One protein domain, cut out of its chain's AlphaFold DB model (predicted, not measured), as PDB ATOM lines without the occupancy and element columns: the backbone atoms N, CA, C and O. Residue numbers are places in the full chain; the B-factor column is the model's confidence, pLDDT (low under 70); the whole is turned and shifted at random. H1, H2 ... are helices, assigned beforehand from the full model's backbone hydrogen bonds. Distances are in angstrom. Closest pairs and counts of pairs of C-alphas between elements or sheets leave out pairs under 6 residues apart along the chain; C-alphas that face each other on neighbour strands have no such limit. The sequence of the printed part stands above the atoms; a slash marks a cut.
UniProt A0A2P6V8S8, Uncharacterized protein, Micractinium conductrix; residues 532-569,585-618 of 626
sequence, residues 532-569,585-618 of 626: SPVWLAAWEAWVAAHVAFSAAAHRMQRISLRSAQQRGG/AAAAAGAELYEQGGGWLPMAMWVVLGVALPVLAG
ATOM      1  N   SER A 532     229.505 141.496 140.278       85.25
ATOM      2  CA  SER A 532     228.035 141.524 140.236       85.25
ATOM      3  C   SER A 532     227.412 141.945 138.892       85.25
ATOM      4  O   SER A 532     226.442 141.301 138.497       85.25
ATOM      5  N   PRO A 533     227.924 142.947 138.138       86.94
ATOM      6  CA  PRO A 533     227.321 143.302 136.847       86.94
ATOM      7  C   PRO A 533     227.461 142.195 135.793       86.94
ATOM      8  O   PRO A 533     226.551 141.993 135.001       86.94
ATOM      9  N   VAL A 534     228.562 141.432 135.817       83.69
ATOM     10  CA  VAL A 534     228.756 140.290 134.905       83.69
ATOM     11  C   VAL A 534     227.736 139.194 135.203       83.69
ATOM     12  O   VAL A 534     227.174 138.600 134.288       83.69
ATOM     13  N   TRP A 535     227.465 138.959 136.488       83.12
ATOM     14  CA  TRP A 535     226.425 138.029 136.909       83.12
ATOM     15  C   TRP A 535     225.037 138.459 136.436       83.12
ATOM     16  O   TRP A 535     224.313 137.645 135.869       83.12
ATOM     17  N   LEU A 536     224.678 139.730 136.640       86.06
ATOM     18  CA  LEU A 536     223.375 140.244 136.229       86.06
ATOM     19  C   LEU A 536     223.197 140.151 134.710       86.06
ATOM     20  O   LEU A 536     222.174 139.649 134.267       86.06
ATOM     21  N   ALA A 537     224.215 140.518 133.926       85.31
ATOM     22  CA  ALA A 537     224.171 140.399 132.469       85.31
ATOM     23  C   ALA A 537     224.012 138.939 132.004       85.31
ATOM     24  O   ALA A 537     223.205 138.653 131.121       85.31
ATOM     25  N   ALA A 538     224.739 137.997 132.617       81.50
ATOM     26  CA  ALA A 538     224.604 136.573 132.303       81.50
ATOM     27  C   ALA A 538     223.215 136.027 132.682       81.50
ATOM     28  O   ALA A 538     222.634 135.233 131.940       81.50
ATOM     29  N   TRP A 539     222.665 136.472 133.815       83.88
ATOM     30  CA  TRP A 539     221.322 136.105 134.256       83.88
ATOM     31  C   TRP A 539     220.237 136.675 133.346       83.88
ATOM     32  O   TRP A 539     219.334 135.951 132.937       83.88
ATOM     33  N   GLU A 540     220.332 137.951 132.984       85.69
ATOM     34  CA  GLU A 540     219.394 138.587 132.062       85.69
ATOM     35  C   GLU A 540     219.435 137.919 130.687       85.69
ATOM     36  O   GLU A 540     218.379 137.628 130.128       85.69
ATOM     37  N   ALA A 541     220.625 137.577 130.178       84.62
ATOM     38  CA  ALA A 541     220.771 136.817 128.938       84.62
ATOM     39  C   ALA A 541     220.120 135.426 129.035       84.62
ATOM     40  O   ALA A 541     219.405 135.015 128.118       84.62
ATOM     41  N   TRP A 542     220.305 134.723 130.159       81.25
ATOM     42  CA  TRP A 542     219.648 133.440 130.425       81.25
ATOM     43  C   TRP A 542     218.119 133.572 130.420       81.25
ATOM     44  O   TRP A 542     217.422 132.821 129.736       81.25
ATOM     45  N   VAL A 543     217.586 134.543 131.165       81.75
ATOM     46  CA  VAL A 543     216.141 134.785 131.267       81.75
ATOM     47  C   VAL A 543     215.565 135.202 129.913       81.75
ATOM     48  O   VAL A 543     214.513 134.695 129.526       81.75
ATOM     49  N   ALA A 544     216.256 136.057 129.157       83.81
ATOM     50  CA  ALA A 544     215.852 136.460 127.813       83.81
ATOM     51  C   ALA A 544     215.817 135.269 126.845       83.81
ATOM     52  O   ALA A 544     214.825 135.095 126.136       83.81
ATOM     53  N   ALA A 545     216.844 134.412 126.858       81.56
ATOM     54  CA  ALA A 545     216.875 133.188 126.060       81.56
ATOM     55  C   ALA A 545     215.712 132.254 126.426       81.56
ATOM     56  O   ALA A 545     215.025 131.730 125.546       81.56
ATOM     57  N   HIS A 546     215.438 132.105 127.723       79.25
ATOM     58  CA  HIS A 546     214.337 131.281 128.200       79.25
ATOM     59  C   HIS A 546     212.971 131.827 127.752       79.25
ATOM     60  O   HIS A 546     212.156 131.080 127.213       79.25
ATOM     61  N   VAL A 547     212.742 133.139 127.880       80.50
ATOM     62  CA  VAL A 547     211.511 133.796 127.410       80.50
ATOM     63  C   VAL A 547     211.362 133.695 125.895       80.50
ATOM     64  O   VAL A 547     210.269 133.391 125.417       80.50
ATOM     65  N   ALA A 548     212.437 133.911 125.133       82.88
ATOM     66  CA  ALA A 548     212.424 133.791 123.679       82.88
ATOM     67  C   ALA A 548     212.056 132.367 123.243       82.88
ATOM     68  O   ALA A 548     211.205 132.195 122.367       82.88
ATOM     69  N   PHE A 549     212.619 131.352 123.901       80.50
ATOM     70  CA  PHE A 549     212.290 129.953 123.646       80.50
ATOM     71  C   PHE A 549     210.832 129.636 123.991       80.50
ATOM     72  O   PHE A 549     210.103 129.102 123.154       80.50
ATOM     73  N   SER A 550     210.364 130.018 125.182       79.00
ATOM     74  CA  SER A 550     208.964 129.823 125.574       79.00
ATOM     75  C   SER A 550     208.000 130.529 124.614       79.00
ATOM     76  O   SER A 550     206.963 129.970 124.250       79.00
ATOM     77  N   ALA A 551     208.345 131.733 124.152       81.19
ATOM     78  CA  ALA A 551     207.559 132.475 123.173       81.19
ATOM     79  C   ALA A 551     207.559 131.797 121.792       81.19
ATOM     80  O   ALA A 551     206.503 131.717 121.156       81.19
ATOM     81  N   ALA A 552     208.706 131.288 121.333       82.00
ATOM     82  CA  ALA A 552     208.833 130.562 120.071       82.00
ATOM     83  C   ALA A 552     208.038 129.248 120.092       82.00
ATOM     84  O   ALA A 552     207.250 129.001 119.178       82.00
ATOM     85  N   ALA A 553     208.160 128.461 121.166       79.31
ATOM     86  CA  ALA A 553     207.393 127.234 121.370       79.31
ATOM     87  C   ALA A 553     205.880 127.511 121.339       79.31
ATOM     88  O   ALA A 553     205.127 126.854 120.619       79.31
ATOM     89  N   HIS A 554     205.431 128.556 122.037       77.44
ATOM     90  CA  HIS A 554     204.025 128.951 122.032       77.44
ATOM     91  C   HIS A 554     203.546 129.453 120.652       77.44
ATOM     92  O   HIS A 554     202.418 129.162 120.241       77.44
ATOM     93  N   ARG A 555     204.385 130.175 119.891       82.12
ATOM     94  CA  ARG A 555     204.063 130.563 118.503       82.12
ATOM     95  C   ARG A 555     203.925 129.342 117.594       82.12
ATOM     96  O   ARG A 555     202.946 129.279 116.851       82.12
ATOM     97  N   MET A 556     204.837 128.373 117.676       80.75
ATOM     98  CA  MET A 556     204.753 127.141 116.883       80.75
ATOM     99  C   MET A 556     203.475 126.356 117.190       80.75
ATOM    100  O   MET A 556     202.774 125.945 116.266       80.75
ATOM    101  N   GLN A 557     203.100 126.238 118.466       80.06
ATOM    102  CA  GLN A 557     201.843 125.593 118.860       80.06
ATOM    103  C   GLN A 557     200.616 126.289 118.252       80.06
ATOM    104  O   GLN A 557     199.716 125.623 117.740       80.06
ATOM    105  N   ARG A 558     200.580 127.630 118.240       80.31
ATOM    106  CA  ARG A 558     199.485 128.376 117.596       80.31
ATOM    107  C   ARG A 558     199.425 128.154 116.086       80.31
ATOM    108  O   ARG A 558     198.325 128.073 115.545       80.31
ATOM    109  N   ILE A 559     200.569 128.076 115.411       84.81
ATOM    110  CA  ILE A 559     200.621 127.809 113.966       84.81
ATOM    111  C   ILE A 559     200.109 126.394 113.679       84.81
ATOM    112  O   ILE A 559     199.253 126.233 112.811       84.81
ATOM    113  N   SER A 560     200.543 125.402 114.460       80.44
ATOM    114  CA  SER A 560     200.064 124.019 114.345       80.44
ATOM    115  C   SER A 560     198.540 123.934 114.505       80.44
ATOM    116  O   SER A 560     197.855 123.383 113.642       80.44
ATOM    117  N   LEU A 561     197.972 124.610 115.511       77.56
ATOM    118  CA  LEU A 561     196.517 124.655 115.712       77.56
ATOM    119  C   LEU A 561     195.768 125.316 114.554       77.56
ATOM    120  O   LEU A 561     194.745 124.797 114.111       77.56
ATOM    121  N   ARG A 562     196.280 126.435 114.030       83.25
ATOM    122  CA  ARG A 562     195.680 127.090 112.859       83.25
ATOM    123  C   ARG A 562     195.722 126.181 111.634       83.25
ATOM    124  O   ARG A 562     194.735 126.124 110.909       83.25
ATOM    125  N   SER A 563     196.814 125.443 111.438       82.88
ATOM    126  CA  SER A 563     196.940 124.500 110.323       82.88
ATOM    127  C   SER A 563     195.965 123.320 110.444       82.88
ATOM    128  O   SER A 563     195.338 122.945 109.454       82.88
ATOM    129  N   ALA A 564     195.748 122.797 111.657       76.75
ATOM    130  CA  ALA A 564     194.761 121.748 111.914       76.75
ATOM    131  C   ALA A 564     193.326 122.250 111.683       76.75
ATOM    132  O   ALA A 564     192.524 121.581 111.030       76.75
ATOM    133  N   GLN A 565     193.017 123.464 112.145       79.12
ATOM    134  CA  GLN A 565     191.699 124.072 111.967       79.12
ATOM    135  C   GLN A 565     191.408 124.411 110.495       79.12
ATOM    136  O   GLN A 565     190.284 124.225 110.035       79.12
ATOM    137  N   GLN A 566     192.418 124.845 109.732       81.88
ATOM    138  CA  GLN A 566     192.289 125.076 108.288       81.88
ATOM    139  C   GLN A 566     192.040 123.778 107.509       81.88
ATOM    140  O   GLN A 566     191.195 123.776 106.616       81.88
ATOM    141  N   ARG A 567     192.699 122.666 107.869       75.81
ATOM    142  CA  ARG A 567     192.423 121.357 107.243       75.81
ATOM    143  C   ARG A 567     191.013 120.851 107.544       75.81
ATOM    144  O   ARG A 567     190.371 120.324 106.644       75.81
ATOM    145  N   GLY A 568     190.514 121.050 108.766       70.31
ATOM    146  CA  GLY A 568     189.148 120.660 109.135       70.31
ATOM    147  C   GLY A 568     188.053 121.518 108.487       70.31
ATOM    148  O   GLY A 568     186.955 121.030 108.247       70.31
ATOM    149  N   GLY A 569     188.339 122.788 108.178       67.56
ATOM    150  CA  GLY A 569     187.379 123.684 107.519       67.56
ATOM    151  C   GLY A 569     187.217 123.434 106.016       67.56
ATOM    152  O   GLY A 569     186.137 123.662 105.476       67.56
ATOM    153  N   ALA A 585     192.723 111.546 113.173       57.84
ATOM    154  CA  ALA A 585     193.930 110.718 113.149       57.84
ATOM    155  C   ALA A 585     195.186 111.517 112.742       57.84
ATOM    156  O   ALA A 585     196.239 111.386 113.362       57.84
ATOM    157  N   ALA A 586     195.074 112.425 111.765       55.84
ATOM    158  CA  ALA A 586     196.183 113.296 111.366       55.84
ATOM    159  C   ALA A 586     196.558 114.333 112.446       55.84
ATOM    160  O   ALA A 586     197.728 114.702 112.573       55.84
ATOM    161  N   ALA A 587     195.586 114.803 113.237       54.22
ATOM    162  CA  ALA A 587     195.845 115.672 114.386       54.22
ATOM    163  C   ALA A 587     196.545 114.919 115.534       54.22
ATOM    164  O   ALA A 587     197.428 115.489 116.175       54.22
ATOM    165  N   ALA A 588     196.201 113.644 115.751       55.88
ATOM    166  CA  ALA A 588     196.877 112.771 116.712       55.88
ATOM    167  C   ALA A 588     198.326 112.459 116.286       55.88
ATOM    168  O   ALA A 588     199.245 112.625 117.087       55.88
ATOM    169  N   ALA A 589     198.561 112.148 115.007       56.62
ATOM    170  CA  ALA A 589     199.908 111.904 114.475       56.62
ATOM    171  C   ALA A 589     200.823 113.146 114.562       56.62
ATOM    172  O   ALA A 589     202.018 113.041 114.835       56.62
ATOM    173  N   GLY A 590     200.266 114.352 114.386       54.16
ATOM    174  CA  GLY A 590     201.008 115.602 114.584       54.16
ATOM    175  C   GLY A 590     201.372 115.886 116.048       54.16
ATOM    176  O   GLY A 590     202.366 116.567 116.304       54.16
ATOM    177  N   ALA A 591     200.593 115.372 117.005       53.41
ATOM    178  CA  ALA A 591     200.905 115.464 118.430       53.41
ATOM    179  C   ALA A 591     202.026 114.490 118.824       53.41
ATOM    180  O   ALA A 591     202.952 114.900 119.525       53.41
ATOM    181  N   GLU A 592     202.010 113.260 118.298       55.03
ATOM    182  CA  GLU A 592     203.099 112.292 118.497       55.03
ATOM    183  C   GLU A 592     204.427 112.777 117.914       55.03
ATOM    184  O   GLU A 592     205.461 112.651 118.566       55.03
ATOM    185  N   LEU A 593     204.422 113.412 116.736       53.09
ATOM    186  CA  LEU A 593     205.657 113.951 116.158       53.09
ATOM    187  C   LEU A 593     206.269 115.069 117.025       53.09
ATOM    188  O   LEU A 593     207.478 115.289 116.984       53.09
ATOM    189  N   TYR A 594     205.459 115.774 117.822       53.06
ATOM    190  CA  TYR A 594     205.949 116.776 118.772       53.06
ATOM    191  C   TYR A 594     206.441 116.140 120.081       53.06
ATOM    192  O   TYR A 594     207.402 116.638 120.662       53.06
ATOM    193  N   GLU A 595     205.847 115.030 120.529       56.84
ATOM    194  CA  GLU A 595     206.397 114.248 121.647       56.84
ATOM    195  C   GLU A 595     207.708 113.540 121.273       56.84
ATOM    196  O   GLU A 595     208.673 113.616 122.034       56.84
ATOM    197  N   GLN A 596     207.799 112.928 120.088       55.41
ATOM    198  CA  GLN A 596     209.008 112.232 119.629       55.41
ATOM    199  C   GLN A 596     210.083 113.183 119.084       55.41
ATOM    200  O   GLN A 596     211.270 112.997 119.343       55.41
ATOM    201  N   GLY A 597     209.695 114.228 118.350       47.47
ATOM    202  CA  GLY A 597     210.617 115.189 117.737       47.47
ATOM    203  C   GLY A 597     210.942 116.403 118.611       47.47
ATOM    204  O   GLY A 597     211.901 117.116 118.333       47.47
ATOM    205  N   GLY A 598     210.177 116.662 119.672       52.66
ATOM    206  CA  GLY A 598     210.354 117.835 120.533       52.66
ATOM    207  C   GLY A 598     211.376 117.666 121.655       52.66
ATOM    208  O   GLY A 598     211.729 118.661 122.277       52.66
ATOM    209  N   GLY A 599     211.873 116.452 121.922       58.94
ATOM    210  CA  GLY A 599     212.819 116.198 123.017       58.94
ATOM    211  C   GLY A 599     214.242 116.710 122.762       58.94
ATOM    212  O   GLY A 599     214.933 117.124 123.696       58.94
ATOM    213  N   TRP A 600     214.689 116.741 121.501       72.12
ATOM    214  CA  TRP A 600     216.072 117.118 121.182       72.12
ATOM    215  C   TRP A 600     216.297 118.631 121.165       72.12
ATOM    216  O   TRP A 600     217.386 119.064 121.498       72.12
ATOM    217  N   LEU A 601     215.293 119.447 120.833       66.00
ATOM    218  CA  LEU A 601     215.389 120.915 120.844       66.00
ATOM    219  C   LEU A 601     215.719 121.500 122.233       66.00
ATOM    220  O   LEU A 601     216.672 122.276 122.333       66.00
ATOM    221  N   PRO A 602     215.010 121.128 123.319       64.94
ATOM    222  CA  PRO A 602     215.395 121.532 124.659       64.94
ATOM    223  C   PRO A 602     216.753 120.938 125.037       64.94
ATOM    224  O   PRO A 602     217.568 121.675 125.571       64.94
ATOM    225  N   MET A 603     217.060 119.676 124.707       68.94
ATOM    226  CA  MET A 603     218.385 119.089 124.978       68.94
ATOM    227  C   MET A 603     219.524 119.827 124.261       68.94
ATOM    228  O   MET A 603     220.519 120.166 124.890       68.94
ATOM    229  N   ALA A 604     219.377 120.142 122.978       73.62
ATOM    230  CA  ALA A 604     220.347 120.894 122.191       73.62
ATOM    231  C   ALA A 604     220.508 122.314 122.736       73.62
ATOM    232  O   ALA A 604     221.627 122.799 122.847       73.62
ATOM    233  N   MET A 605     219.419 122.960 123.159       71.00
ATOM    234  CA  MET A 605     219.487 124.254 123.832       71.00
ATOM    235  C   MET A 605     220.188 124.155 125.192       71.00
ATOM    236  O   MET A 605     220.992 125.022 125.507       71.00
ATOM    237  N   TRP A 606     219.931 123.114 125.988       70.06
ATOM    238  CA  TRP A 606     220.622 122.884 127.261       70.06
ATOM    239  C   TRP A 606     222.101 122.589 127.062       70.06
ATOM    240  O   TRP A 606     222.912 123.043 127.860       70.06
ATOM    241  N   VAL A 607     222.465 121.886 125.993       75.19
ATOM    242  CA  VAL A 607     223.861 121.675 125.606       75.19
ATOM    243  C   VAL A 607     224.478 122.997 125.156       75.19
ATOM    244  O   VAL A 607     225.549 123.351 125.630       75.19
ATOM    245  N   VAL A 608     223.795 123.783 124.322       73.88
ATOM    246  CA  VAL A 608     224.301 125.082 123.858       73.88
ATOM    247  C   VAL A 608     224.428 126.069 125.016       73.88
ATOM    248  O   VAL A 608     225.495 126.641 125.167       73.88
ATOM    249  N   LEU A 609     223.422 126.250 125.875       68.75
ATOM    250  CA  LEU A 609     223.532 127.127 127.049       68.75
ATOM    251  C   LEU A 609     224.494 126.557 128.092       68.75
ATOM    252  O   LEU A 609     225.284 127.302 128.656       68.75
ATOM    253  N   GLY A 610     224.452 125.251 128.343       65.56
ATOM    254  CA  GLY A 610     225.305 124.573 129.313       65.56
ATOM    255  C   GLY A 610     226.776 124.537 128.910       65.56
ATOM    256  O   GLY A 610     227.620 124.479 129.792       65.56
ATOM    257  N   VAL A 611     227.097 124.623 127.617       69.44
ATOM    258  CA  VAL A 611     228.472 124.759 127.108       69.44
ATOM    259  C   VAL A 611     228.835 126.233 126.922       69.44
ATOM    260  O   VAL A 611     229.903 126.661 127.354       69.44
ATOM    261  N   ALA A 612     227.946 127.048 126.352       65.56
ATOM    262  CA  ALA A 612     228.224 128.453 126.070       65.56
ATOM    263  C   ALA A 612     228.314 129.309 127.335       65.56
ATOM    264  O   ALA A 612     229.163 130.191 127.373       65.56
ATOM    265  N   LEU A 613     227.511 129.069 128.383       64.62
ATOM    266  CA  LEU A 613     227.620 129.850 129.624       64.62
ATOM    267  C   LEU A 613     228.932 129.643 130.374       64.62
ATOM    268  O   LEU A 613     229.515 130.650 130.753       64.62
ATOM    269  N   PRO A 614     229.426 128.420 130.631       59.41
ATOM    270  CA  PRO A 614     230.721 128.252 131.277       59.41
ATOM    271  C   PRO A 614     231.875 128.657 130.364       59.41
ATOM    272  O   PRO A 614     232.881 129.133 130.877       59.41
ATOM    273  N   VAL A 615     231.737 128.560 129.036       62.00
ATOM    274  CA  VAL A 615     232.730 129.129 128.113       62.00
ATOM    275  C   VAL A 615     232.717 130.656 128.189       62.00
ATOM    276  O   VAL A 615     233.774 131.247 128.357       62.00
ATOM    277  N   LEU A 616     231.560 131.323 128.186       56.59
ATOM    278  CA  LEU A 616     231.454 132.775 128.390       56.59
ATOM    279  C   LEU A 616     231.925 133.192 129.791       56.59
ATOM    280  O   LEU A 616     232.662 134.160 129.939       56.59
ATOM    281  N   ALA A 617     231.576 132.437 130.831       56.22
ATOM    282  CA  ALA A 617     231.998 132.706 132.202       56.22
ATOM    283  C   ALA A 617     233.486 132.384 132.441       56.22
ATOM    284  O   ALA A 617     234.105 132.987 133.313       56.22
ATOM    285  N   GLY A 618     234.069 131.449 131.694       54.66
ATOM    286  CA  GLY A 618     235.482 131.076 131.775       54.66
ATOM    287  C   GLY A 618     236.391 131.937 130.895       54.66
ATOM    288  O   GLY A 618     237.543 132.164 131.252       54.66
TER     289      GLY A 618
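AT A GLANCE: This is residues 532 to 569 and 585 to 618 of the 626 residues of an uncharacterized protein of Micractinium conductrix (UniProt A0A2P6V8S8). One long helix, H1, makes the full length of a thin rod, and two shorter helices, H2 and then H3, run back beside it in one row, with few contacts across to it. The 72 printed residues are all helix in class, with three named helices and no named strand. The whole is only just extended, close to loose, with a radius of gyration of the C-alphas of 17.0 A and spans of 55 by 20 by 9 A.

HOW THE PARTS SIT: H1, residues 532 to 569, is close to but not clearly touching H2, residues 585 to 597; their closest C-alphas, Ala 564 and Ala 587, are 6.6 A apart. They run opposite ways at a shallow tilt of 20 degrees. H1 is likewise close to but not clearly touching H3, residues 600 to 618, with the closest C-alphas, Ala 538 and Leu 613, 7.8 A apart; they run opposite ways at a shallow tilt of 15 degrees. H2 and H3 meet only through their link. Every O i to N i+4 pair is within hydrogen-bond range in H1, 8 of 9 in H2 and 14 of 15 in H3.

IN THESE COORDINATES: H1 measures 55.2 A from C-alpha 532 at (228.035, 141.524, 140.236) to C-alpha 569. H2 measures 17.9 A, and H3 26.1 A, ending at C-alpha 618 (235.482, 131.076, 131.775).

THE WHOLE: Residues 570 to 584 are not printed; C-alphas 569 and 585 are 15.6 A apart across this cut. The link H2 to H3 is tight. Mean pLDDT of the printed part is 71.7, and of H2 55.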